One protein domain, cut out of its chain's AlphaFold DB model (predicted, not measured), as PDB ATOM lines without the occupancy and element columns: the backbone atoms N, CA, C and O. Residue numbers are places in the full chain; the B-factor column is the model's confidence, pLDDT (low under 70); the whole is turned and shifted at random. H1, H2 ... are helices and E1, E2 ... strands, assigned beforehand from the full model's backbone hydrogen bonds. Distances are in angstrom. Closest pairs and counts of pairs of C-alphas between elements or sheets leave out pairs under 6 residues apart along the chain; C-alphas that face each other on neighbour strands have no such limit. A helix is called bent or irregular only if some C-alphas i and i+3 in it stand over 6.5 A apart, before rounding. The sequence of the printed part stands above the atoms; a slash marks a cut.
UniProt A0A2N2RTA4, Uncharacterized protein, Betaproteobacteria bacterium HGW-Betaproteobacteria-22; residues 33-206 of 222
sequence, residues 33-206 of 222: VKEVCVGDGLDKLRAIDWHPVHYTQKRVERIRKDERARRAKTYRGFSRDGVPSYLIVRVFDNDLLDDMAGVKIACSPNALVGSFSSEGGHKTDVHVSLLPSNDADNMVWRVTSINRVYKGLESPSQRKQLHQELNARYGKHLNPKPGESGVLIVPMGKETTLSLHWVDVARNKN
ATOM      1  N   VAL A  33       6.254  37.391 -17.779       92.44
ATOM      2  CA  VAL A  33       7.571  37.311 -17.135       92.44
ATOM      3  C   VAL A  33       7.393  37.661 -15.663       92.44
ATOM      4  O   VAL A  33       7.072  38.799 -15.335       92.44
ATOM      5  N   LYS A  34       7.665  36.704 -14.768       85.50
ATOM      6  CA  LYS A  34       7.493  36.874 -13.316       85.50
ATOM      7  C   LYS A  34       6.047  37.287 -12.977       85.50
ATOM      8  O   LYS A  34       5.140  36.493 -13.185       85.50
ATOM      9  N   GLU A  35       5.854  38.507 -12.481       84.62
ATOM     10  CA  GLU A  35       4.584  39.052 -11.983       84.62
ATOM     11  C   GLU A  35       3.841  39.909 -13.021       84.62
ATOM     12  O   GLU A  35       2.786  40.445 -12.699       84.62
ATOM     13  N   VAL A  36       4.376  40.046 -14.244       94.56
ATOM     14  CA  VAL A  36       3.760  40.855 -15.304       94.56
ATOM     15  C   VAL A  36       3.447  40.031 -16.546       94.56
ATOM     16  O   VAL A  36       4.307  39.340 -17.098       94.56
ATOM     17  N   CYS A  37       2.210  40.143 -17.004       94.56
ATOM     18  CA  CYS A  37       1.665  39.522 -18.197       94.56
ATOM     19  C   CYS A  37       1.331  40.572 -19.253       94.56
ATOM     20  O   CYS A  37       1.003  41.723 -18.953       94.56
ATOM     21  N   VAL A  38       1.374  40.173 -20.523       93.44
ATOM     22  CA  VAL A  38       0.740  40.970 -21.579       93.44
ATOM     23  C   VAL A  38      -0.752  41.120 -21.252       93.44
ATOM     24  O   VAL A  38      -1.407  40.157 -20.875       93.44
ATOM     25  N   GLY A  39      -1.289  42.334 -21.375       92.12
ATOM     26  CA  GLY A  39      -2.675  42.655 -21.028       92.12
ATOM     27  C   GLY A  39      -2.907  43.111 -19.584       92.12
ATOM     28  O   GLY A  39      -3.992  43.616 -19.294       92.12
ATOM     29  N   ASP A  40      -1.913  43.025 -18.699       95.12
ATOM     30  CA  ASP A  40      -2.055  43.510 -17.323       95.12
ATOM     31  C   ASP A  40      -2.357  45.013 -17.259       95.12
ATOM     32  O   ASP A  40      -1.898  45.795 -18.096       95.12
ATOM     33  N   GLY A  41      -3.158  45.418 -16.270       95.12
ATOM     34  CA  GLY A  41      -3.483  46.818 -15.982       95.12
ATOM     35  C   GLY A  41      -2.535  47.462 -14.966       95.12
ATOM     36  O   GLY A  41      -1.624  46.822 -14.446       95.12
ATOM     37  N   LEU A  42      -2.771  48.743 -14.651       96.06
ATOM     38  CA  LEU A  42      -1.961  49.491 -13.671       96.06
ATOM     39  C   LEU A  42      -1.948  48.849 -12.278       96.06
ATOM     40  O   LEU A  42      -0.972  48.993 -11.553       96.06
ATOM     41  N   ASP A  43      -3.012  48.140 -11.899       94.69
ATOM     42  CA  ASP A  43      -3.126  47.431 -10.623       94.69
ATOM     43  C   ASP A  43      -1.999  46.412 -10.420       94.69
ATOM     44  O   ASP A  43      -1.406  46.363  -9.345       94.69
ATOM     45  N   LYS A  44      -1.645  45.659 -11.468       95.56
ATOM     46  CA  LYS A  44      -0.525  44.711 -11.433       95.56
ATOM     47  C   LYS A  44       0.824  45.415 -11.458       95.56
ATOM     48  O   LYS A  44       1.745  44.996 -10.766       95.56
ATOM     49  N   LEU A  45       0.933  46.518 -12.199       96.00
ATOM     50  CA  LEU A  45       2.189  47.266 -12.315       96.00
ATOM     51  C   LEU A  45       2.613  47.935 -11.006       96.00
ATOM     52  O   LEU A  45       3.808  48.085 -10.784       96.00
ATOM     53  N   ARG A  46       1.668  48.288 -10.125       95.88
ATOM     54  CA  ARG A  46       1.966  48.854  -8.795       95.88
ATOM     55  C   ARG A  46       2.693  47.893  -7.856       95.88
ATOM     56  O   ARG A  46       3.288  48.342  -6.886       95.88
ATOM     57  N   ALA A  47       2.639  46.586  -8.113       94.31
ATOM     58  CA  ALA A  47       3.333  45.588  -7.300       94.31
ATOM     59  C   ALA A  47       4.804  45.384  -7.711       94.31
ATOM     60  O   ALA A  47       5.518  44.615  -7.070       94.31
ATOM     61  N   ILE A  48       5.251  46.032  -8.790       95.50
ATOM     62  CA  ILE A  48       6.581  45.846  -9.372       95.50
ATOM     63  C   ILE A  48       7.478  46.993  -8.931       95.50
ATOM     64  O   ILE A  48       7.118  48.154  -9.081       95.50
ATOM     65  N   ASP A  49       8.674  46.666  -8.450       95.69
ATOM     66  CA  ASP A  49       9.688  47.667  -8.131       95.69
ATOM     67  C   ASP A  49      10.379  48.169  -9.410       95.69
ATOM     68  O   ASP A  49      11.298  47.540  -9.947       95.69
ATOM     69  N   TRP A  50       9.875  49.280  -9.953       97.06
ATOM     70  CA  TRP A  50      10.418  49.907 -11.155       97.06
ATOM     71  C   TRP A  50      11.719  50.655 -10.871       97.06
ATOM     72  O   TRP A  50      11.860  51.361  -9.874       97.06
ATOM     73  N   HIS A  51      12.657  50.587 -11.814       96.69
ATOM     74  CA  HIS A  51      13.836  51.439 -11.778       96.69
ATOM     75  C   HIS A  51      13.419  52.916 -11.878       96.69
ATOM     76  O   HIS A  51      12.673  53.265 -12.797       96.69
ATOM     77  N   PRO A  52      13.935  53.789 -10.996       95.25
ATOM     78  CA  PRO A  52      13.557  55.192 -10.976       95.25
ATOM     79  C   PRO A  52      14.028  55.907 -12.238       95.25
ATOM     80  O   PRO A  52      15.103  55.630 -12.790       95.25
ATOM     81  N   VAL A  53      13.237  56.878 -12.683       90.94
ATOM     82  CA  VAL A  53      13.505  57.638 -13.895       90.94
ATOM     83  C   VAL A  53      13.586  59.125 -13.567       90.94
ATOM     84  O   VAL A  53      12.659  59.749 -13.078       90.94
ATOM     85  N   HIS A  54      14.702  59.762 -13.921       86.19
ATOM     86  CA  HIS A  54      14.826  61.208 -13.740       86.19
ATOM     87  C   HIS A  54      14.179  61.986 -14.897       86.19
ATOM     88  O   HIS A  54      14.673  62.011 -16.038       86.19
ATOM     89  N   TYR A  55      13.078  62.665 -14.583       82.00
ATOM     90  CA  TYR A  55      12.322  63.532 -15.486       82.00
ATOM     91  C   TYR A  55      12.881  64.952 -15.471       82.00
ATOM     92  O   TYR A  55      12.376  65.841 -14.798       82.00
ATOM     93  N   THR A  56      13.958  65.183 -16.219       83.19
ATOM     94  CA  THR A  56      14.529  66.531 -16.345       83.19
ATOM     95  C   THR A  56      13.955  67.265 -17.553       83.19
ATOM     96  O   THR A  56      13.787  66.679 -18.626       83.19
ATOM     97  N   GLN A  57      13.750  68.578 -17.420       84.38
ATOM     98  CA  GLN A  57      13.401  69.452 -18.545       84.38
ATOM     99  C   GLN A  57      14.405  69.298 -19.700       84.38
ATOM    100  O   GLN A  57      14.010  69.149 -20.853       84.38
ATOM    101  N   LYS A  58      15.700  69.174 -19.385       87.12
ATOM    102  CA  LYS A  58      16.765  68.897 -20.360       87.12
ATOM    103  C   LYS A  58      16.506  67.629 -21.182       87.12
ATOM    104  O   LYS A  58      16.811  67.588 -22.372       87.12
ATOM    105  N   ARG A  59      15.955  66.570 -20.577       88.44
ATOM    106  CA  ARG A  59      15.616  65.329 -21.293       88.44
ATOM    107  C   ARG A  59      14.446  65.535 -22.251       88.44
ATOM    108  O   ARG A  59      14.483  64.995 -23.354       88.44
ATOM    109  N   VAL A  60      13.458  66.335 -21.856       87.31
ATOM    110  CA  VAL A  60      12.354  66.744 -22.732       87.31
ATOM    111  C   VAL A  60      12.885  67.594 -23.889       87.31
ATOM    112  O   VAL A  60      12.565  67.324 -25.039       87.31
ATOM    113  N   GLU A  61      13.746  68.575 -23.624       89.00
ATOM    114  CA  GLU A  61      14.295  69.498 -24.631       89.00
ATOM    115  C   GLU A  61      15.185  68.833 -25.684       89.00
ATOM    116  O   GLU A  61      15.246  69.315 -26.814       89.00
ATOM    117  N   ARG A  62      15.820  67.700 -25.359       91.19
ATOM    118  CA  ARG A  62      16.538  66.869 -26.346       91.19
ATOM    119  C   ARG A  62      15.617  66.304 -27.428       91.19
ATOM    120  O   ARG A  62      16.090  65.924 -28.496       91.19
ATOM    121  N   ILE A  63      14.315  66.213 -27.161       88.69
ATOM    122  CA  ILE A  63      13.326  65.792 -28.149       88.69
ATOM    123  C   ILE A  63      13.014  66.993 -29.044       88.69
ATOM    124  O   ILE A  63      12.656  68.075 -28.566       88.69
ATOM    125  N   ARG A  64      13.124  66.791 -30.363       90.62
ATOM    126  CA  ARG A  64      12.855  67.834 -31.362       90.62
ATOM    127  C   ARG A  64      11.486  68.484 -31.111       90.62
ATOM    128  O   ARG A  64      10.538  67.825 -30.686       90.62
ATOM    129  N   LYS A  65      11.377  69.795 -31.338       89.62
ATOM    130  CA  LYS A  65      10.169  70.580 -31.012       89.62
ATOM    131  C   LYS A  65       8.913  70.052 -31.716       89.62
ATOM    132  O   LYS A  65       7.858  69.963 -31.092       89.62
ATOM    133  N   ASP A  66       9.036  69.685 -32.986       89.19
ATOM    134  CA  ASP A  66       7.989  69.042 -33.781       89.19
ATOM    135  C   ASP A  66       7.570  67.696 -33.182       89.19
ATOM    136  O   ASP A  66       6.380  67.424 -33.037       89.19
ATOM    137  N   GLU A  67       8.541  66.899 -32.735       89.81
ATOM    138  CA  GLU A  67       8.277  65.618 -32.087       89.81
ATOM    139  C   GLU A  67       7.575  65.777 -30.733       89.81
ATOM    140  O   GLU A  67       6.629  65.049 -30.434       89.81
ATOM    141  N   ARG A  68       7.976  66.767 -29.926       89.56
ATOM    142  CA  ARG A  68       7.273  67.108 -28.679       89.56
ATOM    143  C   ARG A  68       5.832  67.511 -28.950       89.56
ATOM    144  O   ARG A  68       4.930  66.979 -28.313       89.56
ATOM    145  N   ALA A  69       5.608  68.389 -29.927       87.56
ATOM    146  CA  ALA A  69       4.266  68.811 -30.314       87.56
ATOM    147  C   ALA A  69       3.418  67.632 -30.819       87.56
ATOM    148  O   ALA A  69       2.232  67.551 -30.504       87.56
ATOM    149  N   ARG A  70       4.017  66.693 -31.563       88.38
ATOM    150  CA  ARG A  70       3.347  65.466 -32.014       88.38
ATOM    151  C   ARG A  70       2.946  64.575 -30.840       88.38
ATOM    152  O   ARG A  70       1.802  64.141 -30.788       88.38
ATOM    153  N   ARG A  71       3.851  64.339 -29.885       89.75
ATOM    154  CA  ARG A  71       3.571  63.541 -28.676       89.75
ATOM    155  C   ARG A  71       2.551  64.206 -27.761       89.75
ATOM    156  O   ARG A  71       1.719  63.515 -27.193       89.75
ATOM    157  N   ALA A  72       2.579  65.531 -27.646       87.50
ATOM    158  CA  ALA A  72       1.599  66.276 -26.866       87.50
ATOM    159  C   ALA A  72       0.178  66.094 -27.424       87.50
ATOM    160  O   ALA A  72      -0.753  65.846 -26.668       87.50
ATOM    161  N   LYS A  73       0.022  66.113 -28.756       88.94
ATOM    162  CA  LYS A  73      -1.266  65.867 -29.429       88.94
ATOM    163  C   LYS A  73      -1.813  64.451 -29.236       88.94
ATOM    164  O   LYS A  73      -2.992  64.230 -29.495       88.94
ATOM    165  N   THR A  74      -0.984  63.496 -28.811       90.81
ATOM    166  CA  THR A  74      -1.445  62.140 -28.510       90.81
ATOM    167  C   THR A  74      -2.416  62.135 -27.337       90.81
ATOM    168  O   THR A  74      -3.381  61.391 -27.403       90.81
ATOM    169  N   TYR A  75      -2.206  62.936 -26.293       90.31
ATOM    170  CA  TYR A  75      -3.001  62.857 -25.064       90.31
ATOM    171  C   TYR A  75      -3.975  64.029 -24.977       90.31
ATOM    172  O   TYR A  75      -3.576  65.189 -25.084       90.31
ATOM    173  N   ARG A  76      -5.265  63.739 -24.788       85.12
ATOM    174  CA  ARG A  76      -6.296  64.771 -24.582       85.12
ATOM    175  C   ARG A  76      -6.472  65.063 -23.093       85.12
ATOM    176  O   ARG A  76      -6.107  64.247 -22.255       85.12
ATOM    177  N   GLY A  77      -7.022  66.236 -22.783       78.62
ATOM    178  CA  GLY A  77      -7.223  66.707 -21.404       78.62
ATOM    179  C   GLY A  77      -6.093  67.583 -20.857       78.62
ATOM    180  O   GLY A  77      -6.240  68.161 -19.786       78.62
ATOM    181  N   PHE A  78      -5.003  67.754 -21.609       82.12
ATOM    182  CA  PHE A  78      -3.908  68.663 -21.270       82.12
ATOM    183  C   PHE A  78      -3.893  69.867 -22.216       82.12
ATOM    184  O   PHE A  78      -4.205  69.743 -23.405       82.12
ATOM    185  N   SER A  79      -3.487  71.035 -21.711       72.62
ATOM    186  CA  SER A  79      -3.137  72.158 -22.584       72.62
ATOM    187  C   SER A  79      -1.905  71.797 -23.425       72.62
ATOM    188  O   SER A  79      -1.121  70.921 -23.054       72.62
ATOM    189  N   ARG A  80      -1.711  72.470 -24.567       66.56
ATOM    190  CA  ARG A  80      -0.609  72.178 -25.508       66.56
ATOM    191  C   ARG A  80       0.769  72.137 -24.833       66.56
ATOM    192  O   ARG A  80       1.600  71.322 -25.227       66.56
ATOM    193  N   ASP A  81       0.970  72.981 -23.825       70.56
ATOM    194  CA  ASP A  81       2.219  73.106 -23.070       70.56
ATOM    195  C   ASP A  81       2.146  72.466 -21.668       70.56
ATOM    196  O   ASP A  81       3.142  72.432 -20.953       70.56
ATOM    197  N   GLY A  82       0.984  71.928 -21.278       81.19
ATOM    198  CA  GLY A  82       0.732  71.316 -19.970       81.19
ATOM    199  C   GLY A  82       0.824  69.791 -19.952       81.19
ATOM    200  O   GLY A  82       0.425  69.178 -18.966       81.19
ATOM    201  N   VAL A  83       1.300  69.159 -21.030       88.81
ATOM    202  CA  VAL A  83       1.449  67.696 -21.081       88.81
ATOM    203  C   VAL A  83       2.594  67.259 -20.159       88.81
ATOM    204  O   VAL A  83       3.727  67.712 -20.358       88.81
ATOM    205  N   PRO A  84       2.349  66.346 -19.200       91.88
ATOM    206  CA  PRO A  84       3.379  65.840 -18.303       91.88
ATOM    207  C   PRO A  84       4.623  65.322 -19.029       91.88
ATOM    208  O   PRO A  84       4.545  64.605 -20.032       91.88
ATOM    209  N   SER A  85       5.798  65.638 -18.481       92.75
ATOM    210  CA  SER A  85       7.087  65.296 -19.095       92.75
ATOM    211  C   SER A  85       7.233  63.801 -19.373       92.75
ATOM    212  O   SER A  85       7.771  63.435 -20.417       92.75
ATOM    213  N   TYR A  86       6.726  62.935 -18.491       94.06
ATOM    214  CA  TYR A  86       6.823  61.481 -18.629       94.06
ATOM    215  C   TYR A  86       6.099  60.945 -19.877       94.06
ATOM    216  O   TYR A  86       6.617  60.063 -20.569       94.06
ATOM    217  N   LEU A  87       4.969  61.558 -20.252       94.25
ATOM    218  CA  LEU A  87       4.238  61.254 -21.485       94.25
ATOM    219  C   LEU A  87       5.028  61.677 -22.729       94.25
ATOM    220  O   LEU A  87       5.014  60.984 -23.751       94.25
ATOM    221  N   ILE A  88       5.763  62.790 -22.634       93.31
ATOM    222  CA  ILE A  88       6.625  63.287 -23.710       93.31
ATOM    223  C   ILE A  88       7.877  62.420 -23.858       93.31
ATOM    224  O   ILE A  88       8.236  62.063 -24.981       93.31
ATOM    225  N   VAL A  89       8.536  62.039 -22.760       93.94
ATOM    226  CA  VAL A  89       9.737  61.182 -22.801       93.94
ATOM    227  C   VAL A  89       9.423  59.693 -22.963       93.94
ATOM    228  O   VAL A  89      10.337  58.928 -23.263       93.94
ATOM    229  N   ARG A  90       8.145  59.307 -22.859       95.38
ATOM    230  CA  ARG A  90       7.624  57.944 -23.040       95.38
ATOM    231  C   ARG A  90       8.186  56.917 -22.058       95.38
ATOM    232  O   ARG A  90       8.472  55.786 -22.441       95.38
ATOM    233  N   VAL A  91       8.346  57.303 -20.799       96.44
ATOM    234  CA  VAL A  91       8.850  56.413 -19.746       96.44
ATOM    235  C   VAL A  91       8.121  56.647 -18.433       96.44
ATOM    236  O   VAL A  91       7.730  57.780 -18.165       96.44
ATOM    237  N   PHE A  92       7.962  55.606 -17.622       96.94
ATOM    238  CA  PHE A  92       7.299  55.662 -16.315       96.94
ATOM    239  C   PHE A  92       8.102  54.894 -15.253       96.94
ATOM    240  O   PHE A  92       8.948  54.065 -15.599       96.94
ATOM    241  N   ASP A  93       7.810  55.171 -13.988       97.06
ATOM    242  CA  ASP A  93       8.296  54.475 -12.795       97.06
ATOM    243  C   ASP A  93       7.189  54.442 -11.718       97.06
ATOM    244  O   ASP A  93       6.032  54.757 -12.012       97.06
ATOM    245  N   ASN A  94       7.531  54.022 -10.492       95.44
ATOM    246  CA  ASN A  94       6.596  53.887  -9.368       95.44
ATOM    247  C   ASN A  94       5.816  55.178  -9.078       95.44
ATOM    248  O   ASN A  94       4.601  55.127  -8.887       95.44
ATOM    249  N   ASP A  95       6.501  56.323  -9.096       95.25
ATOM    250  CA  ASP A  95       5.947  57.610  -8.665       95.25
ATOM    251  C   ASP A  95       4.875  58.140  -9.628       95.25
ATOM    252  O   ASP A  95       4.095  59.024  -9.283       95.25
ATOM    253  N   LEU A  96       4.812  57.588 -10.842       95.00
ATOM    254  CA  LEU A  96       3.924  58.060 -11.901       95.00
ATOM    255  C   LEU A  96       2.731  57.152 -12.175       95.00
ATOM    256  O   LEU A  96       1.886  57.507 -12.996       95.00
ATOM    257  N   LEU A  97       2.635  55.985 -11.536       95.12
ATOM    258  CA  LEU A  97       1.545  55.043 -11.813       95.12
ATOM    259  C   LEU A  97       0.166  55.637 -11.487       95.12
ATOM    260  O   LEU A  97      -0.807  55.361 -12.195       95.12
ATOM    261  N   ASP A  98       0.081  56.488 -10.465       94.25
ATOM    262  CA  ASP A  98      -1.164  57.170 -10.103       94.25
ATOM    263  C   ASP A  98      -1.477  58.344 -11.039       94.25
ATOM    264  O   ASP A  98      -2.613  58.466 -11.506       94.25
ATOM    265  N   ASP A  99      -0.468  59.123 -11.437       94.00
ATOM    266  CA  ASP A  99      -0.615  60.157 -12.469       94.00
ATOM    267  C   ASP A  99      -1.073  59.557 -13.806       94.00
ATOM    268  O   ASP A  99      -1.921  60.119 -14.508       94.00
ATOM    269  N   MET A 100      -0.543  58.384 -14.159       95.00
ATOM    270  CA  MET A 100      -0.963  57.633 -15.340       95.00
ATOM    271  C   MET A 100      -2.439  57.252 -15.270       95.00
ATOM    272  O   MET A 100      -3.135  57.358 -16.282       95.00
ATOM    273  N   ALA A 101      -2.953  56.863 -14.099       93.56
ATOM    274  CA  ALA A 101      -4.367  56.531 -13.925       93.56
ATOM    275  C   ALA A 101      -5.302  57.727 -14.200       93.56
ATOM    276  O   ALA A 101      -6.469  57.522 -14.559       93.56
ATOM    277  N   GLY A 102      -4.796  58.959 -14.078       92.50
ATOM    278  CA  GLY A 102      -5.494  60.191 -14.456       92.50
ATOM    279  C   GLY A 102      -5.598  60.416 -15.969       92.50
ATOM    280  O   GLY A 102      -6.497  61.125 -16.422       92.50
ATOM    281  N   VAL A 103      -4.740  59.787 -16.777       92.88
ATOM    282  CA  VAL A 103      -4.768  59.915 -18.242       92.88
ATOM    283  C   VAL A 103      -5.829  58.985 -18.818       92.88
ATOM    284  O   VAL A 103      -5.669  57.766 -18.813       92.88
ATOM    285  N   LYS A 104      -6.913  59.564 -19.340       91.25
ATOM    286  CA  LYS A 104      -8.071  58.796 -19.821       91.25
ATOM    287  C   LYS A 104      -8.081  58.521 -21.316       91.25
ATOM    288  O   LYS A 104      -8.722  57.564 -21.731       91.25
ATOM    289  N   ILE A 105      -7.400  59.338 -22.130       91.12
ATOM    290  CA  ILE A 105      -7.516  59.281 -23.597       91.12
ATOM    291  C   ILE A 105      -6.176  59.466 -24.296       91.12
ATOM    292  O   ILE A 105      -5.423  60.402 -24.007       91.12
ATOM    293  N   ALA A 106      -5.941  58.616 -25.295       92.06
ATOM    294  CA  ALA A 106      -4.910  58.785 -26.306       92.06
ATOM    295  C   ALA A 106      -5.539  58.757 -27.712       92.06
ATOM    296  O   ALA A 106      -6.333  57.882 -28.022       92.06
ATOM    297  N   CYS A 107      -5.166  59.690 -28.586       90.88
ATOM    298  CA  CYS A 107      -5.688  59.817 -29.955       90.88
ATOM    299  C   CYS A 107      -4.809  59.171 -31.025       90.88
ATOM    300  O   CYS A 107      -5.073  59.276 -32.219       90.88
ATOM    301  N   SER A 108      -3.715  58.539 -30.618       90.25
ATOM    302  CA  SER A 108      -2.835  57.784 -31.506       90.25
ATOM    303  C   SER A 108      -2.163  56.669 -30.716       90.25
ATOM    304  O   SER A 108      -1.980  56.830 -29.508       90.25
ATOM    305  N   PRO A 109      -1.754  55.573 -31.380       88.44
ATOM    306  CA  PRO A 109      -0.985  54.529 -30.727       88.44
ATOM    307  C   PRO A 109       0.258  55.100 -30.042       88.44
ATOM    308  O   PRO A 109       1.078  55.801 -30.646       88.44
ATOM    309  N   ASN A 110       0.405  54.781 -28.764       90.50
ATOM    310  CA  ASN A 110       1.495  55.239 -27.920       90.50
ATOM    311  C   ASN A 110       1.916  54.118 -26.976       90.50
ATOM    312  O   ASN A 110       1.115  53.267 -26.606       90.50
ATOM    313  N   ALA A 111       3.176  54.133 -26.568       93.94
ATOM    314  CA  ALA A 111       3.646  53.293 -25.484       93.94
ATOM    315  C   ALA A 111       4.542  54.124 -24.571       93.94
ATOM    316  O   ALA A 111       5.335  54.939 -25.057       93.94
ATOM    317  N   LEU A 112       4.393  53.917 -23.268       96.88
ATOM    318  CA  LEU A 112       5.374  54.295 -22.261       96.88
ATOM    319  C   LEU A 112       6.190  53.053 -21.903       96.88
ATOM    320  O   LEU A 112       5.678  51.939 -21.993       96.88
ATOM    321  N   VAL A 113       7.444  53.248 -21.509       97.81
ATOM    322  CA  VAL A 113       8.346  52.160 -21.122       97.81
ATOM    323  C   VAL A 113       8.753  52.310 -19.662       97.81
ATOM    324  O   VAL A 113       9.279  53.350 -19.270       97.81
ATOM    325  N   GLY A 114       8.529  51.264 -18.880       97.69
ATOM    326  CA  GLY A 114       9.081  51.097 -17.540       97.69
ATOM    327  C   GLY A 114      10.126  49.990 -17.571       97.69
ATOM    328  O   GLY A 114      10.019  49.060 -18.371       97.69
ATOM    329  N   SER A 115      11.140  50.078 -16.721       97.50
ATOM    330  CA  SER A 115      12.196  49.066 -16.629       97.50
ATOM    331  C   SER A 115      12.293  48.535 -15.209       97.50
ATOM    332  O   SER A 115      12.238  49.318 -14.270       97.50
ATOM    333  N   PHE A 116      12.512  47.235 -15.045       96.81
ATOM    334  CA  PHE A 116      12.820  46.619 -13.755       96.81
ATOM    335  C   PHE A 116      13.810  45.459 -13.929       96.81
ATOM    336  O   PHE A 116      14.153  45.066 -15.052       96.81
ATOM    337  N   SER A 117      14.285  44.911 -12.816       95.62
ATOM    338  CA  SER A 117      15.114  43.703 -12.801       95.62
ATOM    339  C   SER A 117      14.240  42.488 -12.491       95.62
ATOM    340  O   SER A 117      13.694  42.373 -11.396       95.62
ATOM    341  N   SER A 118      14.081  41.582 -13.458       92.31
ATOM    342  CA  SER A 118      13.351  40.326 -13.248       92.31
ATOM    343  C   SER A 118      14.267  39.236 -12.678       92.31
ATOM    344  O   SER A 118      15.422  39.489 -12.333       92.31
ATOM    345  N   GLU A 119      13.743  38.015 -12.549       86.12
ATOM    346  CA  GLU A 119      14.457  36.845 -12.023       86.12
ATOM    347  C   GLU A 119      15.889  36.721 -12.594       86.12
ATOM    348  O   GLU A 119      16.139  37.010 -13.767       86.12
ATOM    349  N   GLY A 120      16.860  36.346 -11.761       87.44
ATOM    350  CA  GLY A 120      18.266  36.275 -12.183       87.44
ATOM    351  C   GLY A 120      18.907  37.631 -12.522       87.44
ATOM    352  O   GLY A 120      19.949  37.664 -13.173       87.44
ATOM    353  N   GLY A 121      18.293  38.753 -12.120       92.44
ATOM    354  CA  GLY A 121      18.824  40.105 -12.336       92.44
ATOM    355  C   GLY A 121      18.733  40.581 -13.788       92.44
ATOM    356  O   GLY A 121      19.460  41.483 -14.205       92.44
ATOM    357  N   HIS A 122      17.882  39.957 -14.599       94.12
ATOM    358  CA  HIS A 122      17.773  40.283 -16.017       94.12
ATOM    359  C   HIS A 122      16.953  41.557 -16.229       94.12
ATOM    360  O   HIS A 122      15.788  41.646 -15.826       94.12
ATOM    361  N   LYS A 123      17.543  42.533 -16.927       95.19
ATOM    362  CA  LYS A 123      16.842  43.764 -17.297       95.19
ATOM    363  C   LYS A 123      15.597  43.424 -18.119       95.19
ATOM    364  O   LYS A 123      15.685  42.714 -19.126       95.19
ATOM    365  N   THR A 124      14.456  43.944 -17.678       97.38
ATOM    366  CA  THR A 124      13.150  43.743 -18.303       97.38
ATOM    367  C   THR A 124      12.473  45.087 -18.526       97.38
ATOM    368  O   THR A 124      12.267  45.844 -17.582       97.38
ATOM    369  N   ASP A 125      12.144  45.375 -19.781       97.81
ATOM    370  CA  ASP A 125      11.448  46.579 -20.217       97.81
ATOM    371  C   ASP A 125       9.986  46.226 -20.520       97.81
ATOM    372  O   ASP A 125       9.702  45.315 -21.299       97.81
ATOM    373  N   VAL A 126       9.048  46.943 -19.908       97.94
ATOM    374  CA  VAL A 126       7.605  46.743 -20.060       97.94
ATOM    375  C   VAL A 126       7.014  47.951 -20.760       97.94
ATOM    376  O   VAL A 126       7.145  49.088 -20.312       97.94
ATOM    377  N   HIS A 127       6.353  47.687 -21.877       97.75
ATOM    378  CA  HIS A 127       5.650  48.678 -22.664       97.75
ATOM    379  C   HIS A 127       4.185  48.672 -22.268       97.75
ATOM    380  O   HIS A 127       3.528  47.629 -22.298       97.75
ATOM    381  N   VAL A 128       3.668  49.850 -21.943       96.81
ATOM    382  CA  VAL A 128       2.270  50.054 -21.575       96.81
ATOM    383  C   VAL A 128       1.648  51.078 -22.497       96.81
ATOM    384  O   VAL A 128       2.252  52.104 -22.815       96.81
ATOM    385  N   SER A 129       0.431  50.801 -22.934       95.19
ATOM    386  CA  SER A 129      -0.317  51.663 -23.839       95.19
ATOM    387  C   SER A 129      -1.698  51.905 -23.273       95.19
ATOM    388  O   SER A 129      -2.295  51.017 -22.667       95.19
ATOM    389  N   LEU A 130      -2.213  53.104 -23.501       93.12
ATOM    390  CA  LEU A 130      -3.592  53.432 -23.198       93.12
ATOM    391  C   LEU A 130      -4.442  52.923 -24.363       93.12
ATOM    392  O   LEU A 130      -4.236  53.369 -25.488       93.12
ATOM    393  N   LEU A 131      -5.288  51.919 -24.140       91.00
ATOM    394  CA  LEU A 131      -6.023  51.212 -25.193       91.00
ATOM    395  C   LEU A 131      -7.515  51.564 -25.163       91.00
ATOM    396  O   LEU A 131      -8.075  51.637 -24.066       91.00
ATOM    397  N   PRO A 132      -8.181  51.704 -26.326       88.75
ATOM    398  CA  PRO A 132      -9.639  51.770 -26.385       88.75
ATOM    399  C   PRO A 132     -10.275  50.603 -25.625       88.75
ATOM    400  O   PRO A 132      -9.808  49.465 -25.733       88.75
ATOM    401  N   SER A 133     -11.321  50.888 -24.852       86.44
ATOM    402  CA  SER A 133     -12.090  49.877 -24.128       86.44
ATOM    403  C   SER A 133     -13.497  49.740 -24.723       86.44
ATOM    404  O   SER A 133     -13.818  50.383 -25.720       86.44
ATOM    405  N   ASN A 134     -14.332  48.874 -24.142       82.12
ATOM    406  CA  ASN A 134     -15.748  48.786 -24.521       82.12
ATOM    407  C   ASN A 134     -16.543  50.030 -24.089       82.12
ATOM    408  O   ASN A 134     -17.631  50.264 -24.603       82.12
ATOM    409  N   ASP A 135     -16.007  50.800 -23.143       83.94
ATOM    410  CA  ASP A 135     -16.518  52.111 -22.786       83.94
ATOM    411  C   ASP A 135     -15.959  53.144 -23.774       83.94
ATOM    412  O   ASP A 135     -14.743  53.316 -23.889       83.94
ATOM    413  N   ALA A 136     -16.858  53.796 -24.511       77.25
ATOM    414  CA  ALA A 136     -16.508  54.760 -25.548       77.25
ATOM    415  C   ALA A 136     -15.852  56.031 -24.991       77.25
ATOM    416  O   ALA A 136     -15.153  56.704 -25.747       77.25
ATOM    417  N   ASP A 137     -16.049  56.324 -23.701       80.81
ATOM    418  CA  ASP A 137     -15.532  57.523 -23.034       80.81
ATOM    419  C   ASP A 137     -14.221  57.262 -22.278       80.81
ATOM    420  O   ASP A 137     -13.574  58.196 -21.799       80.81
ATOM    421  N   ASN A 138     -13.811  55.994 -22.151       84.19
ATOM    422  CA  ASN A 138     -12.654  55.610 -21.353       84.19
ATOM    423  C   ASN A 138     -11.709  54.660 -22.093       84.19
ATOM    424  O   ASN A 138     -12.082  53.601 -22.606       84.19
ATOM    425  N   MET A 139     -10.421  54.995 -22.049       91.19
ATOM    426  CA  MET A 139      -9.348  54.075 -22.404       91.19
ATOM    427  C   MET A 139      -8.699  53.491 -21.149       91.19
ATOM    428  O   MET A 139      -8.697  54.094 -20.076       91.19
ATOM    429  N   VAL A 140      -8.118  52.301 -21.289       92.62
ATOM    430  CA  VAL A 140      -7.489  51.564 -20.188       92.62
ATOM    431  C   VAL A 140      -6.017  51.314 -20.471       92.62
ATOM    432  O   VAL A 140      -5.643  50.861 -21.551       92.62
ATOM    433  N   TRP A 141      -5.159  51.606 -19.498       95.06
ATOM    434  CA  TRP A 141      -3.744  51.256 -19.581       95.06
ATOM    435  C   TRP A 141      -3.574  49.743 -19.528       95.06
ATOM    436  O   TRP A 141      -4.109  49.083 -18.635       95.06
ATOM    437  N   ARG A 142      -2.825  49.206 -20.490       95.06
ATOM    438  CA  ARG A 142      -2.530  47.779 -20.602       95.06
ATOM    439  C   ARG A 142      -1.075  47.559 -20.977       95.06
ATOM    440  O   ARG A 142      -0.529  48.304 -21.793       95.06
ATOM    441  N   VAL A 143      -0.471  46.501 -20.445       95.56
ATOM    442  CA  VAL A 143       0.818  45.994 -20.922       95.56
ATOM    443  C   VAL A 143       0.652  45.489 -22.349       95.56
ATOM    444  O   VAL A 143      -0.150  44.598 -22.624       95.56
ATOM    445  N   THR A 144       1.415  46.054 -23.276       94.12
ATOM    446  CA  THR A 144       1.371  45.690 -24.697       94.12
ATOM    447  C   THR A 144       2.589  44.907 -25.145       94.12
ATOM    448  O   THR A 144       2.490  44.155 -26.116       94.12
ATOM    449  N   SER A 145       3.716  45.043 -24.444       95.81
ATOM    450  CA  SER A 145       4.910  44.245 -24.693       95.81
ATOM    451  C   SER A 145       5.794  44.139 -23.454       95.81
ATOM    452  O   SER A 145       5.839  45.052 -22.634       95.81
ATOM    453  N   ILE A 146       6.504  43.020 -23.334       97.25
ATOM    454  CA  ILE A 146       7.526  42.766 -22.322       97.25
ATOM    455  C   ILE A 146       8.780  42.305 -23.059       97.25
ATOM    456  O   ILE A 146       8.746  41.308 -23.779       97.25
ATOM    457  N   ASN A 147       9.889  43.011 -22.868       96.94
ATOM    458  CA  ASN A 147      11.181  42.699 -23.462       96.94
ATOM    459  C   ASN A 147      12.175  42.366 -22.355       96.94
ATOM    460  O   ASN A 147      12.417  43.187 -21.475       96.94
ATOM    461  N   ARG A 148      12.776  41.180 -22.389       96.50
ATOM    462  CA  ARG A 148      13.768  40.738 -21.403       96.50
ATOM    463  C   ARG A 148      15.067  40.361 -22.088       96.50
ATOM    464  O   ARG A 148      15.060  39.577 -23.035       96.50
ATOM    465  N   VAL A 149      16.174  40.885 -21.570       95.25
ATOM    466  CA  VAL A 149      17.516  40.607 -22.093       95.25
ATOM    467  C   VAL A 149      18.245  39.645 -21.161       95.25
ATOM    468  O   VAL A 149      18.504  39.961 -19.999       95.25
ATOM    469  N   TYR A 150      18.613  38.486 -21.698       94.38
ATOM    470  CA  TYR A 150      19.450  37.485 -21.047       94.38
ATOM    471  C   TYR A 150      20.904  37.716 -21.456       94.38
ATOM    472  O   TYR A 150      21.253  37.588 -22.632       94.38
ATOM    473  N   LYS A 151      21.747  38.083 -20.488       91.88
ATOM    474  CA  LYS A 151      23.178  38.359 -20.686       91.88
ATOM    475  C   LYS A 151      24.040  37.222 -20.141       91.88
ATOM    476  O   LYS A 151      23.565  36.398 -19.369       91.88
ATOM    477  N   GLY A 152      25.320  37.212 -20.517       85.44
ATOM    478  CA  GLY A 152      26.301  36.265 -19.975       85.44
ATOM    479  C   GLY A 152      26.229  34.862 -20.585       85.44
ATOM    480  O   GLY A 152      26.711  33.907 -19.987       85.44
ATOM    481  N   LEU A 153      25.642  34.719 -21.778       88.25
ATOM    482  CA  LEU A 153      25.543  33.436 -22.477       88.25
ATOM    483  C   LEU A 153      26.806  33.193 -23.313       88.25
ATOM    484  O   LEU A 153      26.797  33.294 -24.546       88.25
ATOM    485  N   GLU A 154      27.920  32.933 -22.630       87.94
ATOM    486  CA  GLU A 154      29.246  32.851 -23.252       87.94
ATOM    487  C   GLU A 154      29.386  31.630 -24.166       87.94
ATOM    488  O   GLU A 154      29.919  31.732 -25.275       87.94
ATOM    489  N   SER A 155      28.827  30.491 -23.758       90.56
ATOM    490  CA  SER A 155      28.923  29.237 -24.511       90.56
ATOM    491  C   SER A 155      27.710  28.987 -25.428       90.56
ATOM    492  O   SER A 155      26.577  29.361 -25.105       90.56
ATOM    493  N   PRO A 156      27.899  28.299 -26.574       89.81
ATOM    494  CA  PRO A 156      26.787  27.837 -27.407       89.81
ATOM    495  C   PRO A 156      25.791  26.926 -26.672       89.81
ATOM    496  O   PRO A 156      24.597  26.973 -26.964       89.81
ATOM    497  N   SER A 157      26.257  26.117 -25.713       91.56
ATOM    498  CA  SER A 157      25.409  25.212 -24.926       91.56
ATOM    499  C   SER A 157      24.456  25.969 -24.003       91.56
ATOM    500  O   SER A 157      23.269  25.655 -24.001       91.56
ATOM    501  N   GLN A 158      24.923  27.016 -23.309       92.56
ATOM    502  CA  GLN A 158      24.062  27.888 -22.493       92.56
ATOM    503  C   GLN A 158      22.957  28.538 -23.331       92.56
ATOM    504  O   GLN A 158      21.794  28.538 -22.933       92.56
ATOM    505  N   ARG A 159      23.295  29.043 -24.526       91.81
ATOM    506  CA  ARG A 159      22.299  29.623 -25.446       91.81
ATOM    507  C   ARG A 159      21.270  28.589 -25.894       91.81
ATOM    508  O   ARG A 159      20.078  28.886 -25.918       91.81
ATOM    509  N   LYS A 160      21.716  27.376 -26.233       91.50
ATOM    510  CA  LYS A 160      20.826  26.276 -26.629       91.50
ATOM    511  C   LYS A 160      19.876  25.891 -25.494       91.50
ATOM    512  O   LYS A 160      18.685  25.746 -25.753       91.50
ATOM    513  N   GLN A 161      20.385  25.768 -24.269       94.44
ATOM    514  CA  GLN A 161      19.580  25.441 -23.095       94.44
ATOM    515  C   GLN A 161      18.529  26.522 -22.823       94.44
ATOM    516  O   GLN A 161      17.344  26.205 -22.754       94.44
ATOM    517  N   LEU A 162      18.929  27.798 -22.772       94.06
ATOM    518  CA  LEU A 162      17.984  28.902 -22.583       94.06
ATOM    519  C   LEU A 162      16.896  28.894 -23.664       94.06
ATOM    520  O   LEU A 162      15.718  29.052 -23.367       94.06
ATOM    521  N   HIS A 163      17.268  28.692 -24.927       92.44
ATOM    522  CA  HIS A 163      16.294  28.654 -26.014       92.44
ATOM    523  C   HIS A 163      15.309  27.482 -25.857       92.44
ATOM    524  O   HIS A 163      14.116  27.653 -26.093       92.44
ATOM    525  N   GLN A 164      15.771  26.310 -25.411       94.19
ATOM    526  CA  GLN A 164      14.889  25.179 -25.101       94.19
ATOM    527  C   GLN A 164      13.921  25.507 -23.958       94.19
ATOM    528  O   GLN A 164      12.731  25.233 -24.086       94.19
ATOM    529  N   GLU A 165      14.398  26.140 -22.885       93.44
ATOM    530  CA  GLU A 165      13.567  26.561 -21.747       93.44
ATOM    531  C   GLU A 165      12.516  27.603 -22.160       93.44
ATOM    532  O   GLU A 165      11.335  27.475 -21.827       93.44
ATOM    533  N   LEU A 166      12.921  28.609 -22.942       93.75
ATOM    534  CA  LEU A 166      12.015  29.630 -23.462       93.75
ATOM    535  C   LEU A 166      10.980  29.031 -24.418       93.75
ATOM    536  O   LEU A 166       9.802  29.357 -24.307       93.75
ATOM    537  N   ASN A 167      11.374  28.120 -25.309       91.88
ATOM    538  CA  ASN A 167      10.436  27.437 -26.202       91.88
ATOM    539  C   ASN A 167       9.477  26.523 -25.440       91.88
ATOM    540  O   ASN A 167       8.296  26.481 -25.771       91.88
ATOM    541  N   ALA A 168       9.942  25.824 -24.405       92.38
ATOM    542  CA  ALA A 168       9.069  25.009 -23.565       92.38
ATOM    543  C   ALA A 168       8.013  25.866 -22.851       92.38
ATOM    544  O   ALA A 168       6.853  25.473 -22.760       92.38
ATOM    545  N   ARG A 169       8.395  27.062 -22.384       91.56
ATOM    546  CA  ARG A 169       7.489  27.976 -21.674       91.56
ATOM    547  C   ARG A 169       6.547  28.743 -22.605       91.56
ATOM    548  O   ARG A 169       5.381  28.932 -22.272       91.56
ATOM    549  N   TYR A 170       7.047  29.208 -23.745       92.19
ATOM    550  CA  TYR A 170       6.371  30.195 -24.589       92.19
ATOM    551  C   TYR A 170       6.029  29.694 -25.997       92.19
ATOM    552  O   TYR A 170       5.408  30.424 -26.769       92.19
ATOM    553  N   GLY A 171       6.390  28.456 -26.344       88.12
ATOM    554  CA  GLY A 171       6.274  27.908 -27.699       88.12
ATOM    555  C   GLY A 171       4.864  27.961 -28.286       88.12
ATOM    556  O   GLY A 171       4.716  28.142 -29.494       88.12
ATOM    557  N   LYS A 172       3.826  27.909 -27.439       88.62
ATOM    558  CA  LYS A 172       2.419  28.046 -27.859       88.62
ATOM    559  C   LYS A 172       2.076  29.415 -28.474       88.62
ATOM    560  O   LYS A 172       1.056  29.531 -29.137       88.62
ATOM    561  N   HIS A 173       2.932  30.424 -28.293       87.44
ATOM    562  CA  HIS A 173       2.740  31.801 -28.769       87.44
ATOM    563  C   HIS A 173       3.701  32.211 -29.899       87.44
ATOM    564  O   HIS A 173       3.739  33.385 -30.260       87.44
ATOM    565  N   LEU A 174       4.519  31.301 -30.445       84.38
ATOM    566  CA  LEU A 174       5.498  31.652 -31.490       84.38
ATOM    567  C   LEU A 174       4.847  32.041 -32.828       84.38
ATOM    568  O   LEU A 174       5.423  32.817 -33.582       84.38
ATOM    569  N   ASN A 175       3.645  31.534 -33.106       80.38
ATOM    570  CA  ASN A 175       2.898  31.800 -34.340       80.38
ATOM    571  C   ASN A 175       1.519  32.396 -34.016       80.38
ATOM    572  O   ASN A 175       0.502  31.731 -34.229       80.38
ATOM    573  N   PRO A 176       1.471  33.612 -33.448       80.94
ATOM    574  CA  PRO A 176       0.223  34.214 -33.004       80.94
ATOM    575  C   PRO A 176      -0.655  34.592 -34.198       80.94
ATOM    576  O   PRO A 176      -0.172  35.094 -35.218       80.94
ATOM    577  N   LYS A 177      -1.968  34.417 -34.059       80.75
ATOM    578  CA  LYS A 177      -2.938  35.002 -34.991       80.75
ATOM    579  C   LYS A 177      -3.185  36.477 -34.650       80.75
ATOM    580  O   LYS A 177      -2.952  36.908 -33.519       80.75
ATOM    581  N   PRO A 178      -3.701  37.280 -35.597       77.12
ATOM    582  CA  PRO A 178      -4.226  38.604 -35.286       77.12
ATOM    583  C   PRO A 178      -5.233  38.557 -34.126       77.12
ATOM    584  O   PRO A 178      -6.195  37.798 -34.166       77.12
ATOM    585  N   GLY A 179      -5.011  39.390 -33.114       72.81
ATOM    586  CA  GLY A 179      -5.776  39.436 -31.869       72.81
ATOM    587  C   GLY A 179      -5.137  38.663 -30.711       72.81
ATOM    588  O   GLY A 179      -5.523  38.892 -29.567       72.81
ATOM    589  N   GLU A 180      -4.141  37.812 -30.967       81.75
ATOM    590  CA  GLU A 180      -3.479  36.982 -29.953       81.75
ATOM    591  C   GLU A 180      -2.174  37.614 -29.437       81.75
ATOM    592  O   GLU A 180      -1.669  38.610 -29.962       81.75
ATOM    593  N   SER A 181      -1.605  37.030 -28.381       82.19
ATOM    594  CA  SER A 181      -0.262  37.384 -27.915       82.19
ATOM    595  C   SER A 181       0.806  36.531 -28.585       82.19
ATOM    596  O   SER A 181       0.662  35.315 -28.692       82.19
ATOM    597  N   GLY A 182       1.879  37.193 -29.002       86.38
ATOM    598  CA  GLY A 182       3.035  36.636 -29.676       86.38
ATOM    599  C   GLY A 182       4.287  36.605 -28.816       86.38
ATOM    600  O   GLY A 182       4.460  37.395 -27.882       86.38
ATOM    601  N   VAL A 183       5.194  35.707 -29.188       90.62
ATOM    602  CA  VAL A 183       6.539  35.585 -28.628       90.62
ATOM    603  C   VAL A 183       7.557  35.632 -29.753       90.62
ATOM    604  O   VAL A 183       7.409  34.967 -30.772       90.62
ATOM    605  N   LEU A 184       8.624  36.387 -29.531       89.44
ATOM    606  CA  LEU A 184       9.810  36.391 -30.368       89.44
ATOM    607  C   LEU A 184      11.041  36.164 -29.484       89.44
ATOM    608  O   LEU A 184      11.201  36.818 -28.455       89.44
ATOM    609  N   ILE A 185      11.905  35.232 -29.884       90.38
ATOM    610  CA  ILE A 185      13.165  34.921 -29.200       90.38
ATOM    611  C   ILE A 185      14.295  35.183 -30.191       90.38
ATOM    612  O   ILE A 185      14.397  34.502 -31.210       90.38
ATOM    613  N   VAL A 186      15.134  36.182 -29.908       88.56
ATOM    614  CA  VAL A 186      16.209  36.612 -30.812       88.56
ATOM    615  C   VAL A 186      17.571  36.435 -30.143       88.56
ATOM    616  O   VAL A 186      17.862  37.133 -29.169       88.56
ATOM    617  N   PRO A 187      18.444  35.549 -30.651       85.94
ATOM    618  CA  PRO A 187      19.840  35.521 -30.234       85.94
ATOM    619  C   PRO A 187      20.601  36.719 -30.832       85.94
ATOM    620  O   PRO A 187      20.552  36.956 -32.038       85.94
ATOM    621  N   MET A 188      21.341  37.457 -30.003       85.31
ATOM    622  CA  MET A 188      22.155  38.619 -30.391       85.31
ATOM    623  C   MET A 188      23.576  38.489 -29.826       85.31
ATOM    624  O   MET A 188      23.921  39.044 -28.783       85.31
ATOM    625  N   GLY A 189      24.428  37.720 -30.507       86.25
ATOM    626  CA  GLY A 189      25.803  37.477 -30.059       86.25
ATOM    627  C   GLY A 189      25.855  36.733 -28.717       86.25
ATOM    628  O   GLY A 189      25.511  35.553 -28.650       86.25
ATOM    629  N   LYS A 190      26.306  37.419 -27.656       87.50
ATOM    630  CA  LYS A 190      26.363  36.895 -26.274       87.50
ATOM    631  C   LYS A 190      25.084  37.157 -25.465       87.50
ATOM    632  O   LYS A 190      25.030  36.829 -24.278       87.50
ATOM    633  N   GLU A 191      24.078  37.761 -26.088       91.75
ATOM    634  CA  GLU A 191      22.788  38.066 -25.480       91.75
ATOM    635  C   GLU A 191      21.668  37.271 -26.169       91.75
ATOM    636  O   GLU A 191      21.798  36.806 -27.303       91.75
ATOM    637  N   THR A 192      20.553  37.082 -25.475       92.62
ATOM    638  CA  THR A 192      19.298  36.597 -26.063       92.62
ATOM    639  C   THR A 192      18.172  37.483 -25.566       92.62
ATOM    640  O   THR A 192      18.067  37.727 -24.365       92.62
ATOM    641  N   THR A 193      17.335  37.966 -26.476       94.50
ATOM    642  CA  THR A 193      16.185  38.809 -26.146       94.50
ATOM    643  C   THR A 193      14.908  37.999 -26.287       94.50
ATOM    644  O   THR A 193      14.650  37.418 -27.341       94.50
ATOM    645  N   LEU A 194      14.108  37.972 -25.223       95.56
ATOM    646  CA  LEU A 194      12.726  37.507 -25.237       95.56
ATOM    647  C   LEU A 194      11.809  38.721 -25.384       95.56
ATOM    648  O   LEU A 194      11.862  39.625 -24.554       95.56
ATOM    649  N   SER A 195      10.938  38.698 -26.383       95.38
ATOM    650  CA  SER A 195       9.928  39.725 -26.623       95.38
ATOM    651  C   SER A 195       8.539  39.102 -26.618       95.38
ATOM    652  O   SER A 195       8.139  38.425 -27.565       95.38
ATOM    653  N   LEU A 196       7.787  39.359 -25.553       94.44
ATOM    654  CA  LEU A 196       6.359  39.076 -25.458       94.44
ATOM    655  C   LEU A 196       5.603  40.302 -25.961       94.44
ATOM    656  O   LEU A 196       5.959  41.430 -25.615       94.44
ATOM    657  N   HIS A 197       4.576  40.125 -26.776       92.00
ATOM    658  CA  HIS A 197       3.824  41.257 -27.309       92.00
ATOM    659  C   HIS A 197       2.392  40.868 -27.642       92.00
ATOM    660  O   HIS A 197       2.104  39.722 -27.959       92.00
ATOM    661  N   TRP A 198       1.487  41.838 -27.611       84.31
ATOM    662  CA  TRP A 198       0.139  41.640 -28.127       84.31
ATOM    663  C   TRP A 198       0.098  41.981 -29.622       84.31
ATOM    664  O   TRP A 198       0.351  43.124 -30.005       84.31
ATOM    665  N   VAL A 199      -0.273  41.016 -30.465       70.69
ATOM    666  CA  VAL A 199      -0.497  41.204 -31.906       70.69
ATOM    667  C   VAL A 199      -1.937  41.646 -32.144       70.69
ATOM    668  O   VAL A 199      -2.791  40.852 -32.507       70.69
ATOM    669  N   ASP A 200      -2.256  42.916 -31.916       69.44
ATOM    670  CA  ASP A 200      -3.615  43.418 -32.153       69.44
ATOM    671  C   ASP A 200      -3.675  44.330 -33.378       69.44
ATOM    672  O   ASP A 200      -3.308  45.506 -33.340       69.44
ATOM    673  N   VAL A 201      -4.154  43.764 -34.485       60.50
ATOM    674  CA  VAL A 201      -4.309  44.464 -35.768       60.50
ATOM    675  C   VAL A 201      -5.499  45.439 -35.738       60.50
ATOM    676  O   VAL A 201      -5.529  46.406 -36.502       60.50
ATOM    677  N   ALA A 202      -6.478  45.223 -34.852       60.25
ATOM    678  CA  ALA A 202      -7.672  46.061 -34.744       60.25
ATOM    679  C   ALA A 202      -7.443  47.292 -33.851       60.25
ATOM    680  O   ALA A 202      -7.971  48.366 -34.143       60.25
ATOM    681  N   ARG A 203      -6.590  47.172 -32.826       65.25
ATOM    682  CA  ARG A 203      -6.240  48.234 -31.862       65.25
ATOM    683  C   ARG A 203      -5.925  49.583 -32.492       65.25
ATOM    684  O   ARG A 203      -6.471  50.605 -32.086       65.25
ATOM    685  N   ASN A 204      -5.072  49.589 -33.514       66.00
ATOM    686  CA  ASN A 204      -4.620  50.829 -34.145       66.00
ATOM    687  C   ASN A 204      -5.749  51.570 -34.877       66.00
ATOM    688  O   ASN A 204      -5.678  52.788 -35.022       66.00
ATOM    689  N   LYS A 205      -6.803  50.861 -35.304       71.31
ATOM    690  CA  LYS A 205      -7.912  51.441 -36.077       71.31
ATOM    691  C   LYS A 205      -8.906  52.229 -35.220       71.31
ATOM    692  O   LYS A 205      -9.683  52.996 -35.783       71.31
ATOM    693  N   ASN A 206      -8.894  52.053 -33.897       78.44
ATOM    694  CA  ASN A 206      -9.905  52.635 -33.007       78.44
ATOM    695  C   ASN A 206      -9.417  53.860 -32.215       78.44
ATOM    696  O   ASN A 206     -10.246  54.628 -31.747       78.44
TER     697      ASN A 206
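This is residues 33 to 206 of the 222 residues of an uncharacterized protein of Betaproteobacteria bacterium HGW-Betaproteobacteria-22 (UniProt A0A2N2RTA4). A twisted sheet of five strands forms a long wall, with the long helix H6 over one face of it at the E5 and E4 side. Toward the other end of the long axis, short helices H2, H3 and H4 gather into a small cluster with the loop of residues 73 to 84, while H1 is on the same face as H6. The printed part has 174 residues with seven named helices and five named strands, in the order H1 H2 H3 H4 H5 E1 E2 E3 H6 E4 E5 H7, and its class is mixed, helices and strands. The sheet's order is E1, E2, E3, E5, E4, all antiparallel. The whole is compact, with a radius of gyration of the C-alphas of 17.5 A and spans of 55 by 37 by 31 A.

The sheet holds E1, residues 112 to 118, 18.4 A long; E2, residues 122 to 132, 31.5 A; E3, residues 139 to 150, 33.3 A; E5, residues 191 to 198, 23.1 A; and E4, residues 181 to 188, 22.6 A. E3 runs from C-alpha 139 at (-9.348, 54.075, -22.404) to C-alpha 150 at (19.450, 37.485, -21.047). The longest helix is H6, residues 156 to 173, 24.4 A from first to last C-alpha; it has a kink of 49 degrees near residue 167 and is irregular, C-alphas 169 and 172 being 8.0 A apart. H5, residues 94 to 102, 14.6 A, is irregular too, with C-alphas 95 and 98 at 7.3 A. H3 is residues 65 to 72, 10.4 A. The shorter helices are H1, residues 42 to 45; H2, residues 57 to 61; H4, residues 85 to 89; and H7, residues 203 to 206, which ends at C-alpha 206, (-9.905, 52.635, -33.007).

E1, E2 and E3 form a meander, each strand the antiparallel neighbour of the one before. In the hairpin E1 and E2, N 114 and O 126 are 2.9 A apart, within hydrogen-bond range; in the hairpin E2 and E3, N 127 and O 145 are at 2.8 A. Between E3 and E5, N 148 and O 194 are at 2.8 A, and in the hairpin E4 and E5, N 184 and O 195 are at 2.9 A. E1 and E4 are the edge strands. H6 and the sheet make two layers, a helix on one face of a sheet: H6 lies over E5 and E4 at a height of 9.3 A and runs along the strands, at 6 degrees to E4 on the local plane. The closest C-alphas of H6 and E4 are those of His 173 and Gly 182, 4.9 A apart. E3, H6 and E4 form a split strand-helix-strand unit, two strands running the same way with E5 between them, and its crossover is right-handed. H1 is on the same face as H6, at a height of 8.4 A, and only just touches H5, with 3 pairs of C-alphas within 8 A, the closest Leu 42 and Leu 97 at 6.8 A. H4 touches H2, C-alphas 60 and 89 being closest at 6.1 A, and H3, C-alphas 71 and 88 at 5.8 A. H2 and H3 are not on the sheet; H4, H5 and H7 only graze it. Every O i to N i+4 pair is within hydrogen-bond range in H2, H3 and H4; it is 3 of 5 in H5 and 12 of 14 in H6, and H1 and H7 are too short for such a pair.

The two C-alphas farthest apart are those of Ser 79 and Ser 157, 55.0 A. The printed part, residues 33 to 206, has no cut. The links H1 to H2 and H3 to H4 are long. The mean pLDDT of the printed part is 89.6; residue 80 and residues 200 to 204 are under 70.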